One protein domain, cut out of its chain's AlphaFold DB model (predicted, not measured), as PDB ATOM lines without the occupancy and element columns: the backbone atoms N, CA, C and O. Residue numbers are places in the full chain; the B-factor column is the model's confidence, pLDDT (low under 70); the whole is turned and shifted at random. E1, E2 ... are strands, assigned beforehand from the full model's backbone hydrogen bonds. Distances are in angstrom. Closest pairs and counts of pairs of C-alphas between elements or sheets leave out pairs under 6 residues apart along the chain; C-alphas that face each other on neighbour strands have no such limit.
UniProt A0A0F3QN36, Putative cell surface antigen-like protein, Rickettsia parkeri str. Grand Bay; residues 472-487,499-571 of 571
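This is residues 472 to 487 and 499 to 571 of the 571 residues of the protein "Putative cell surface antigen-like protein" of Rickettsia parkeri str. Grand Bay (UniProt A0A0F3QN36). With little regular structure, the chain winds in stacked turns: the sheet E2 E3 E5 E7 forms one wall and the small sheet E4 E6 the other, a sandwich with planes 27 degrees apart. The 89 printed residues hold strands E1 to E7 in chain order and no named helix; both sheets are parallel. The class is all strand, with 33 residues in named elements. It is compact, radius of gyration 12.5 A, spanning 36 by 29 by 21 A.

E2 is residues 481 to 486, 15.7 A long; E3, 511 to 516, 16.4 A; E5, 543 to 548, 16.5 A; E7, 562 to 564. E4 is 522 to 526, E6 551 to 554, E1 473 to 475. C-alpha 481 is at (137.587, 145.535, 111.020), C-alpha 564 at (149.466, 141.654, 120.323).

Within hydrogen-bond range are N 484 and O 513 of E2 and E3, 2.8 A, N 514 and O 545 of E3 and E5, 2.8 A, N 563 and O 544 of E7 and E5, 2.9 A, and N 525 and O 553 of E4 and E6, 2.8 A. Between the sheets, the closest C-alphas of E3 and E4, Ala 516 and Leu 523, are 5.7 A apart. E1 pairs with no named strand.

Across the cut, residues 488 to 498, C-alphas 487 and 499 are 22.3 A apart. E4 to E5 is a long link. Residues 528 to 530, 559 to 561 and 564 to 571 have pLDDT under 70.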
ATOM      1  N   GLY A 472     127.799 155.345 116.566       77.88
ATOM      2  CA  GLY A 472     127.451 155.188 115.163       77.88
ATOM      3  C   GLY A 472     128.048 153.948 114.506       77.88
ATOM      4  O   GLY A 472     127.560 153.535 113.456       77.88
ATOM      5  N   VAL A 473     129.068 153.305 115.089       89.69
ATOM      6  CA  VAL A 473     129.765 152.179 114.451       89.69
ATOM      7  C   VAL A 473     129.061 150.848 114.716       89.69
ATOM      8  O   VAL A 473     129.008 150.355 115.836       89.69
ATOM      9  N   THR A 474     128.594 150.208 113.645       91.81
ATOM     10  CA  THR A 474     127.959 148.889 113.662       91.81
ATOM     11  C   THR A 474     128.768 147.882 112.846       91.81
ATOM     12  O   THR A 474     128.949 148.016 111.633       91.81
ATOM     13  N   PHE A 475     129.200 146.808 113.505       93.31
ATOM     14  CA  PHE A 475     129.755 145.635 112.835       93.31
ATOM     15  C   PHE A 475     128.620 144.741 112.347       93.31
ATOM     16  O   PHE A 475     127.944 144.092 113.143       93.31
ATOM     17  N   VAL A 476     128.414 144.708 111.033       92.62
ATOM     18  CA  VAL A 476     127.383 143.866 110.411       92.62
ATOM     19  C   VAL A 476     127.902 142.439 110.197       92.62
ATOM     20  O   VAL A 476     127.131 141.482 110.204       92.62
ATOM     21  N   ASN A 477     129.221 142.287 110.060       92.50
ATOM     22  CA  ASN A 477     129.910 141.006 109.967       92.50
ATOM     23  C   ASN A 477     130.906 140.831 111.133       92.50
ATOM     24  O   ASN A 477     131.554 141.789 111.557       92.50
ATOM     25  N   SER A 478     131.052 139.607 111.650       90.44
ATOM     26  CA  SER A 478     131.916 139.295 112.800       90.44
ATOM     27  C   SER A 478     133.407 139.500 112.552       90.44
ATOM     28  O   SER A 478     134.144 139.757 113.506       90.44
ATOM     29  N   GLU A 479     133.839 139.395 111.298       92.88
ATOM     30  CA  GLU A 479     135.235 139.537 110.879       92.88
ATOM     31  C   GLU A 479     135.557 140.938 110.338       92.88
ATOM     32  O   GLU A 479     136.705 141.222 110.002       92.88
ATOM     33  N   SER A 480     134.562 141.828 110.269       96.19
ATOM     34  CA  SER A 480     134.764 143.222 109.872       96.19
ATOM     35  C   SER A 480     135.700 143.951 110.831       96.19
ATOM     36  O   SER A 480     135.643 143.748 112.045       96.19
ATOM     37  N   VAL A 481     136.529 144.839 110.287       96.38
ATOM     38  CA  VAL A 481     137.587 145.535 111.020       96.38
ATOM     39  C   VAL A 481     137.311 147.034 111.061       96.38
ATOM     40  O   VAL A 481     137.220 147.683 110.019       96.38
ATOM     41  N   LEU A 482     137.258 147.599 112.265       96.94
ATOM     42  CA  LEU A 482     137.490 149.022 112.492       96.94
ATOM     43  C   LEU A 482     138.973 149.196 112.811       96.94
ATOM     44  O   LEU A 482     139.461 148.689 113.820       96.94
ATOM     45  N   LYS A 483     139.696 149.911 111.961       96.50
ATOM     46  CA  LYS A 483     141.118 150.190 112.113       96.50
ATOM     47  C   LYS A 483     141.319 151.638 112.534       96.50
ATOM     48  O   LYS A 483     141.103 152.559 111.755       96.50
ATOM     49  N   LEU A 484     141.775 151.822 113.762       95.19
ATOM     50  CA  LEU A 484     142.147 153.105 114.335       95.19
ATOM     51  C   LEU A 484     143.664 153.222 114.283       95.19
ATOM     52  O   LEU A 484     144.379 152.426 114.895       95.19
ATOM     53  N   MET A 485     144.182 154.171 113.514       93.44
ATOM     54  CA  MET A 485     145.615 154.233 113.261       93.44
ATOM     55  C   MET A 485     146.172 155.645 113.260       93.44
ATOM     56  O   MET A 485     145.444 156.628 113.207       93.44
ATOM     57  N   THR A 486     147.497 155.727 113.332       89.75
ATOM     58  CA  THR A 486     148.237 156.949 113.031       89.75
ATOM     59  C   THR A 486     149.440 156.629 112.155       89.75
ATOM     60  O   THR A 486     150.232 155.722 112.451       89.75
ATOM     61  N   THR A 487     149.585 157.377 111.063       87.62
ATOM     62  CA  THR A 487     150.763 157.350 110.181       87.62
ATOM     63  C   THR A 487     151.604 158.617 110.268       87.62
ATOM     64  O   THR A 487     152.508 158.803 109.450       87.62
ATOM     65  N   THR A 499     133.444 159.423 121.802       88.00
ATOM     66  CA  THR A 499     132.240 160.136 122.283       88.00
ATOM     67  C   THR A 499     131.129 159.190 122.751       88.00
ATOM     68  O   THR A 499     130.073 159.636 123.197       88.00
ATOM     69  N   GLY A 500     131.369 157.878 122.684       87.62
ATOM     70  CA  GLY A 500     130.488 156.827 123.183       87.62
ATOM     71  C   GLY A 500     131.173 155.459 123.179       87.62
ATOM     72  O   GLY A 500     132.358 155.346 122.863       87.62
ATOM     73  N   ASN A 501     130.444 154.400 123.536       88.12
ATOM     74  CA  ASN A 501     130.983 153.041 123.461       88.12
ATOM     75  C   ASN A 501     131.060 152.571 122.007       88.12
ATOM     76  O   ASN A 501     130.122 152.778 121.243       88.12
ATOM     77  N   ILE A 502     132.136 151.864 121.657       89.25
ATOM     78  CA  ILE A 502     132.165 151.047 120.440       89.25
ATOM     79  C   ILE A 502     131.638 149.674 120.842       89.25
ATOM     80  O   ILE A 502     132.405 148.836 121.319       89.25
ATOM     81  N   GLU A 503     130.335 149.449 120.705       84.06
ATOM     82  CA  GLU A 503     129.725 148.170 121.061       84.06
ATOM     83  C   GLU A 503     128.969 147.543 119.885       84.06
ATOM     84  O   GLU A 503     128.142 148.198 119.254       84.06
ATOM     85  N   PRO A 504     129.246 146.271 119.549       86.81
ATOM     86  CA  PRO A 504     128.504 145.595 118.504       86.81
ATOM     87  C   PRO A 504     127.071 145.302 118.962       86.81
ATOM     88  O   PRO A 504     126.836 144.935 120.112       86.81
ATOM     89  N   VAL A 505     126.121 145.364 118.026       85.25
ATOM     90  CA  VAL A 505     124.714 144.981 118.268       85.25
ATOM     91  C   VAL A 505     124.598 143.512 118.692       85.25
ATOM     92  O   VAL A 505     123.741 143.156 119.496       85.25
ATOM     93  N   VAL A 506     125.477 142.656 118.159       87.00
ATOM     94  CA  VAL A 506     125.589 141.243 118.531       87.00
ATOM     95  C   VAL A 506     126.904 141.029 119.289       87.00
ATOM     96  O   VAL A 506     127.969 141.280 118.716       87.00
ATOM     97  N   PRO A 507     126.879 140.532 120.538       88.31
ATOM     98  CA  PRO A 507     128.085 140.233 121.305       88.31
ATOM     99  C   PRO A 507     129.103 139.383 120.537       88.31
ATOM    100  O   PRO A 507     128.740 138.431 119.850       88.31
ATOM    101  N   ASN A 508     130.391 139.668 120.729       88.50
ATOM    102  CA  ASN A 508     131.529 139.006 120.081       88.50
ATOM    103  C   ASN A 508     131.581 139.177 118.552       88.50
ATOM    104  O   ASN A 508     132.073 138.296 117.847       88.50
ATOM    105  N   THR A 509     131.119 140.320 118.049       90.25
ATOM    106  CA  THR A 509     131.167 140.682 116.622       90.25
ATOM    107  C   THR A 509     132.151 141.832 116.419       90.25
ATOM    108  O   THR A 509     132.229 142.730 117.255       90.25
ATOM    109  N   GLY A 510     132.901 141.807 115.317       92.19
ATOM    110  CA  GLY A 510     133.771 142.905 114.907       92.19
ATOM    111  C   GLY A 510     135.146 142.904 115.564       92.19
ATOM    112  O   GLY A 510     135.304 142.588 116.745       92.19
ATOM    113  N   VAL A 511     136.150 143.287 114.783       93.94
ATOM    114  CA  VAL A 511     137.540 143.437 115.208       93.94
ATOM    115  C   VAL A 511     137.873 144.920 115.286       93.94
ATOM    116  O   VAL A 511     137.602 145.671 114.351       93.94
ATOM    117  N   VAL A 512     138.518 145.339 116.371       94.88
ATOM    118  CA  VAL A 512     139.115 146.677 116.460       94.88
ATOM    119  C   VAL A 512     140.632 146.546 116.382       94.88
ATOM    120  O   VAL A 512     141.259 145.982 117.281       94.88
ATOM    121  N   GLU A 513     141.225 147.029 115.291       95.25
ATOM    122  CA  GLU A 513     142.677 147.123 115.125       95.25
ATOM    123  C   GLU A 513     143.155 148.512 115.565       95.25
ATOM    124  O   GLU A 513     142.663 149.517 115.063       95.25
ATOM    125  N   ILE A 514     144.139 148.577 116.463       94.81
ATOM    126  CA  ILE A 514     144.782 149.823 116.894       94.81
ATOM    127  C   ILE A 514     146.242 149.787 116.447       94.81
ATOM    128  O   ILE A 514     146.991 148.888 116.840       94.81
ATOM    129  N   ASN A 515     146.644 150.756 115.620       93.56
ATOM    130  CA  ASN A 515     147.923 150.717 114.915       93.56
ATOM    131  C   ASN A 515     148.692 152.045 114.984       93.56
ATOM    132  O   ASN A 515     148.358 153.017 114.304       93.56
ATOM    133  N   ALA A 516     149.786 152.069 115.748       92.06
ATOM    134  CA  ALA A 516     150.775 153.145 115.682       92.06
ATOM    135  C   ALA A 516     151.886 152.749 114.704       92.06
ATOM    136  O   ALA A 516     152.869 152.108 115.084       92.06
ATOM    137  N   ARG A 517     151.716 153.102 113.424       89.38
ATOM    138  CA  ARG A 517     152.508 152.525 112.326       89.38
ATOM    139  C   ARG A 517     154.006 152.779 112.475       89.38
ATOM    140  O   ARG A 517     154.810 151.873 112.272       89.38
ATOM    141  N   ASN A 518     154.377 154.008 112.814       87.00
ATOM    142  CA  ASN A 518     155.766 154.457 112.822       87.00
ATOM    143  C   ASN A 518     156.383 154.349 114.225       87.00
ATOM    144  O   ASN A 518     155.741 154.642 115.225       87.00
ATOM    145  N   ALA A 519     157.662 153.970 114.309       85.31
ATOM    146  CA  ALA A 519     158.400 154.026 115.572       85.31
ATOM    147  C   ALA A 519     158.484 155.469 116.095       85.31
ATOM    148  O   ALA A 519     158.558 156.411 115.302       85.31
ATOM    149  N   ASN A 520     158.535 155.648 117.419       85.06
ATOM    150  CA  ASN A 520     158.552 156.962 118.079       85.06
ATOM    151  C   ASN A 520     157.336 157.853 117.751       85.06
ATOM    152  O   ASN A 520     157.450 159.080 117.759       85.06
ATOM    153  N   THR A 521     156.186 157.256 117.440       88.06
ATOM    154  CA  THR A 521     154.887 157.936 117.500       88.06
ATOM    155  C   THR A 521     154.089 157.398 118.676       88.06
ATOM    156  O   THR A 521     154.357 156.297 119.174       88.06
ATOM    157  N   LYS A 522     153.118 158.181 119.140       90.31
ATOM    158  CA  LYS A 522     152.164 157.758 120.164       90.31
ATOM    159  C   LYS A 522     150.754 157.854 119.602       90.31
ATOM    160  O   LYS A 522     150.367 158.924 119.142       90.31
ATOM    161  N   LEU A 523     149.994 156.768 119.689       92.88
ATOM    162  CA  LEU A 523     148.547 156.788 119.492       92.88
ATOM    163  C   LEU A 523     147.867 156.592 120.842       92.88
ATOM    164  O   LEU A 523     148.091 155.580 121.511       92.88
ATOM    165  N   THR A 524     147.055 157.566 121.232       92.75
ATOM    166  CA  THR A 524     146.208 157.493 122.419       92.75
ATOM    167  C   THR A 524     144.776 157.216 121.978       92.75
ATOM    168  O   THR A 524     144.248 157.948 121.149       92.75
ATOM    169  N   ILE A 525     144.145 156.180 122.523       92.44
ATOM    170  CA  ILE A 525     142.693 156.002 122.439       92.44
ATOM    171  C   ILE A 525     142.120 156.391 123.794       92.44
ATOM    172  O   ILE A 525     142.343 155.674 124.779       92.44
ATOM    173  N   ASP A 526     141.443 157.536 123.843       89.88
ATOM    174  CA  ASP A 526     140.940 158.107 125.086       89.88
ATOM    175  C   ASP A 526     139.429 157.926 125.243       89.88
ATOM    176  O   ASP A 526     138.639 158.346 124.401       89.88
ATOM    177  N   GLY A 527     139.030 157.313 126.357       82.19
ATOM    178  CA  GLY A 527     137.643 157.265 126.825       82.19
ATOM    179  C   GLY A 527     137.479 157.731 128.275       82.19
ATOM    180  O   GLY A 527     136.388 157.590 128.834       82.19
ATOM    181  N   MET A 528     138.538 158.265 128.911       68.44
ATOM    182  CA  MET A 528     138.570 158.526 130.359       68.44
ATOM    183  C   MET A 528     137.636 159.641 130.807       68.44
ATOM    184  O   MET A 528     137.062 159.530 131.890       68.44
ATOM    185  N   ALA A 529     137.458 160.690 130.001       61.75
ATOM    186  CA  ALA A 529     136.605 161.815 130.380       61.75
ATOM    187  C   ALA A 529     135.141 161.388 130.607       61.75
ATOM    188  O   ALA A 529     134.466 161.945 131.470       61.75
ATOM    189  N   ASN A 530     134.677 160.346 129.901       56.25
ATOM    190  CA  ASN A 530     133.259 159.983 129.829       56.25
ATOM    191  C   ASN A 530     132.949 158.497 130.129       56.25
ATOM    192  O   ASN A 530     131.805 158.069 129.987       56.25
ATOM    193  N   LYS A 531     133.935 157.709 130.590       78.00
ATOM    194  CA  LYS A 531     133.807 156.264 130.903       78.00
ATOM    195  C   LYS A 531     133.375 155.395 129.712       78.00
ATOM    196  O   LYS A 531     132.670 154.401 129.899       78.00
ATOM    197  N   TYR A 532     133.802 155.753 128.507       87.44
ATOM    198  CA  TYR A 532     133.517 154.964 127.311       87.44
ATOM    199  C   TYR A 532     134.567 153.885 127.072       87.44
ATOM    200  O   TYR A 532     135.717 154.010 127.497       87.44
ATOM    201  N   ALA A 533     134.161 152.812 126.396       86.94
ATOM    202  CA  ALA A 533     135.014 151.661 126.141       86.94
ATOM    203  C   ALA A 533     134.864 151.100 124.721       86.94
ATOM    204  O   ALA A 533     133.824 151.220 124.069       86.94
ATOM    205  N   ILE A 534     135.926 150.432 124.274       88.69
ATOM    206  CA  ILE A 534     135.934 149.537 123.123       88.69
ATOM    207  C   ILE A 534     135.440 148.168 123.590       88.69
ATOM    208  O   ILE A 534     136.139 147.447 124.315       88.69
ATOM    209  N   GLY A 535     134.228 147.821 123.165       84.44
ATOM    210  CA  GLY A 535     133.433 146.743 123.736       84.44
ATOM    211  C   GLY A 535     132.913 147.097 125.129       84.44
ATOM    212  O   GLY A 535     133.563 147.798 125.903       84.44
ATOM    213  N   THR A 536     131.733 146.586 125.469       84.31
ATOM    214  CA  THR A 536     131.207 146.616 126.839       84.31
ATOM    215  C   THR A 536     131.141 145.200 127.403       84.31
ATOM    216  O   THR A 536     131.221 144.214 126.674       84.31
ATOM    217  N   LYS A 537     130.946 145.065 128.720       81.38
ATOM    218  CA  LYS A 537     130.738 143.747 129.346       81.38
ATOM    219  C   LYS A 537     129.527 143.004 128.761       81.38
ATOM    220  O   LYS A 537     129.557 141.781 128.678       81.38
ATOM    221  N   ALA A 538     128.470 143.734 128.402       84.75
ATOM    222  CA  ALA A 538     127.275 143.162 127.784       84.75
ATOM    223  C   ALA A 538     127.524 142.816 126.309       84.75
ATOM    224  O   ALA A 538     127.132 141.743 125.855       84.75
ATOM    225  N   ASN A 539     128.236 143.695 125.604       88.50
ATOM    226  CA  ASN A 539     128.481 143.609 124.173       88.50
ATOM    227  C   ASN A 539     129.991 143.730 123.889       88.50
ATOM    228  O   ASN A 539     130.473 144.794 123.487       88.50
ATOM    229  N   PRO A 540     130.786 142.675 124.135       88.50
ATOM    230  CA  PRO A 540     132.206 142.694 123.806       88.50
ATOM    231  C   PRO A 540     132.405 142.651 122.287       88.50
ATOM    232  O   PRO A 540     131.676 141.955 121.580       88.50
ATOM    233  N   VAL A 541     133.433 143.335 121.784       90.88
ATOM    234  CA  VAL A 541     133.949 143.100 120.421       90.88
ATOM    235  C   VAL A 541     134.578 141.706 120.323       90.88
ATOM    236  O   VAL A 541     135.008 141.147 121.336       90.88
ATOM    237  N   SER A 542     134.662 141.131 119.120       90.44
ATOM    238  CA  SER A 542     135.217 139.779 118.926       90.44
ATOM    239  C   SER A 542     136.701 139.705 119.297       90.44
ATOM    240  O   SER A 542     137.162 138.718 119.885       90.44
ATOM    241  N   LYS A 543     137.447 140.766 118.964       90.38
ATOM    242  CA  LYS A 543     138.899 140.854 119.131       90.38
ATOM    243  C   LYS A 543     139.367 142.308 119.140       90.38
ATOM    244  O   LYS A 543     138.938 143.106 118.308       90.38
ATOM    245  N   ILE A 544     140.335 142.610 120.004       91.31
ATOM    246  CA  ILE A 544     141.198 143.787 119.848       91.31
ATOM    247  C   ILE A 544     142.574 143.339 119.363       91.31
ATOM    248  O   ILE A 544     143.202 142.438 119.934       91.31
ATOM    249  N   GLN A 545     143.030 143.959 118.282       92.19
ATOM    250  CA  GLN A 545     144.312 143.679 117.658       92.19
ATOM    251  C   GLN A 545     145.209 144.907 117.749       92.19
ATOM    252  O   GLN A 545     144.891 145.961 117.216       92.19
ATOM    253  N   LEU A 546     146.343 144.754 118.419       92.06
ATOM    254  CA  LEU A 546     147.310 145.827 118.598       92.06
ATOM    255  C   LEU A 546     148.506 145.580 117.668       92.06
ATOM    256  O   LEU A 546     149.109 144.503 117.716       92.06
ATOM    257  N   THR A 547     148.829 146.556 116.818       90.12
ATOM    258  CA  THR A 547     149.887 146.465 115.796       90.12
ATOM    259  C   THR A 547     150.713 147.754 115.710       90.12
ATOM    260  O   THR A 547     150.368 148.789 116.285       90.12
ATOM    261  N   GLY A 548     151.823 147.696 114.969       88.31
ATOM    262  CA  GLY A 548     152.670 148.853 114.677       88.31
ATOM    263  C   GLY A 548     153.946 148.919 115.518       88.31
ATOM    264  O   GLY A 548     154.237 148.046 116.330       88.31
ATOM    265  N   HIS A 549     154.744 149.958 115.283       88.75
ATOM    266  CA  HIS A 549     156.067 150.138 115.890       88.75
ATOM    267  C   HIS A 549     156.122 151.269 116.926       88.75
ATOM    268  O   HIS A 549     157.152 151.440 117.577       88.75
ATOM    269  N   GLY A 550     155.054 152.059 117.053       88.69
ATOM    270  CA  GLY A 550     154.948 153.155 118.013       88.69
ATOM    271  C   GLY A 550     154.503 152.715 119.412       88.69
ATOM    272  O   GLY A 550     154.441 151.529 119.736       88.69
ATOM    273  N   THR A 551     154.194 153.703 120.253       90.81
ATOM    274  CA  THR A 551     153.591 153.512 121.580       90.81
ATOM    275  C   THR A 551     152.071 153.606 121.478       90.81
ATOM    276  O   THR A 551     151.549 154.564 120.906       90.81
ATOM    277  N   LEU A 552     151.367 152.649 122.080       91.75
ATOM    278  CA  LEU A 552     149.915 152.690 122.245       91.75
ATOM    279  C   LEU A 552     149.573 153.001 123.702       91.75
ATOM    280  O   LEU A 552     150.113 152.359 124.603       91.75
ATOM    281  N   VAL A 553     148.682 153.970 123.913       90.62
ATOM    282  CA  VAL A 553     148.054 154.247 125.213       90.62
ATOM    283  C   VAL A 553     146.554 154.102 125.044       90.62
ATOM    284  O   VAL A 553     145.961 154.793 124.221       90.62
ATOM    285  N   ILE A 554     145.940 153.188 125.786       88.38
ATOM    286  CA  ILE A 554     144.525 152.855 125.603       88.38
ATOM    287  C   ILE A 554     143.849 152.892 126.963       88.38
ATOM    288  O   ILE A 554     144.073 152.028 127.803       88.38
ATOM    289  N   THR A 555     142.999 153.890 127.174       84.44
ATOM    290  CA  THR A 555     142.311 154.088 128.458       84.44
ATOM    291  C   THR A 555     140.880 153.541 128.460       84.44
ATOM    292  O   THR A 555     140.219 153.519 129.495       84.44
ATOM    293  N   ALA A 556     140.413 153.060 127.305       76.69
ATOM    294  CA  ALA A 556     139.025 152.720 127.017       76.69
ATOM    295  C   ALA A 556     138.838 151.228 126.667       76.69
ATOM    296  O   ALA A 556     138.337 150.900 125.595       76.69
ATOM    297  N   LEU A 557     139.266 150.293 127.523       79.12
ATOM    298  CA  LEU A 557     139.163 148.846 127.256       79.12
ATOM    299  C   LEU A 557     138.188 148.146 128.204       79.12
ATOM    300  O   LEU A 557     138.334 148.238 129.420       79.12
ATOM    301  N   ASN A 558     137.244 147.381 127.650       71.25
ATOM    302  CA  ASN A 558     136.362 146.512 128.436       71.25
ATOM    303  C   ASN A 558     135.959 145.243 127.655       71.25
ATOM    304  O   ASN A 558     134.780 144.919 127.523       71.25
ATOM    305  N   THR A 559     136.951 144.521 127.113       63.03
ATOM    306  CA  THR A 559     136.758 143.255 126.380       63.03
ATOM    307  C   THR A 559     137.705 142.147 126.873       63.03
ATOM    308  O   THR A 559     138.845 142.439 127.238       63.03
ATOM    309  N   PRO A 560     137.275 140.868 126.877       55.56
ATOM    310  CA  PRO A 560     138.075 139.755 127.396       55.56
ATOM    311  C   PRO A 560     139.176 139.227 126.454       55.56
ATOM    312  O   PRO A 560     139.983 138.411 126.896       55.56
ATOM    313  N   LYS A 561     139.229 139.628 125.171       69.50
ATOM    314  CA  LYS A 561     140.177 139.065 124.180       69.50
ATOM    315  C   LYS A 561     141.060 140.135 123.524       69.50
ATOM    316  O   LYS A 561     140.621 140.853 122.626       69.50
ATOM    317  N   ILE A 562     142.332 140.177 123.930       77.44
ATOM    318  CA  ILE A 562     143.369 141.065 123.377       77.44
ATOM    319  C   ILE A 562     144.450 140.221 122.699       77.44
ATOM    320  O   ILE A 562     144.908 139.222 123.248       77.44
ATOM    321  N   SER A 563     144.877 140.638 121.507       74.19
ATOM    322  CA  SER A 563     146.007 140.047 120.782       74.19
ATOM    323  C   SER A 563     147.046 141.110 120.430       74.19
ATOM    324  O   SER A 563     146.694 142.224 120.035       74.19
ATOM    325  N   THR A 564     148.324 140.761 120.555       68.88
ATOM    326  CA  THR A 564     149.466 141.654 120.323       68.88
ATOM    327  C   THR A 564     150.409 141.041 119.289       68.88
ATOM    328  O   THR A 564     150.761 139.870 119.397       68.88
ATOM    329  N   TYR A 565     150.816 141.813 118.275       56.50
ATOM    330  CA  TYR A 565     151.783 141.372 117.260       56.50
ATOM    331  C   TYR A 565     152.633 142.548 116.752       56.50
ATOM    332  O   TYR A 565     152.096 143.602 116.419       56.50
ATOM    333  N   PRO A 566     153.943 142.321 116.573       52.09
ATOM    334  CA  PRO A 566     154.983 142.763 117.511       52.09
ATOM    335  C   PRO A 566     154.880 144.262 117.868       52.09
ATOM    336  O   PRO A 566     155.018 145.116 116.998       52.09
ATOM    337  N   LEU A 567     154.702 144.576 119.155       53.47
ATOM    338  CA  LEU A 567     154.688 145.946 119.697       53.47
ATOM    339  C   LEU A 567     155.953 146.225 120.507       53.47
ATOM    340  O   LEU A 567     156.423 145.349 121.229       53.47
ATOM    341  N   GLN A 568     156.468 147.458 120.443       55.69
ATOM    342  CA  GLN A 568     157.615 147.870 121.262       55.69
ATOM    343  C   GLN A 568     157.234 148.163 122.724       55.69
ATOM    344  O   GLN A 568     158.047 147.917 123.613       55.69
ATOM    345  N   LYS A 569     156.028 148.695 122.993       54.16
ATOM    346  CA  LYS A 569     155.563 149.027 124.353       54.16
ATOM    347  C   LYS A 569     154.038 149.241 124.413       54.16
ATOM    348  O   LYS A 569     153.505 149.988 123.593       54.16
ATOM    349  N   LEU A 570     153.363 148.624 125.389       58.69
ATOM    350  CA  LEU A 570     151.949 148.844 125.747       58.69
ATOM    351  C   LEU A 570     151.902 149.485 127.143       58.69
ATOM    352  O   LEU A 570     152.578 148.978 128.043       58.69
ATOM    353  N   LEU A 571     151.178 150.599 127.299       56.25
ATOM    354  CA  LEU A 571     151.058 151.360 128.550       56.25
ATOM    355  C   LEU A 571     149.603 151.558 128.960       56.25
ATOM    356  O   LEU A 571     148.791 151.909 128.070       56.25
TER     357      LEU A 571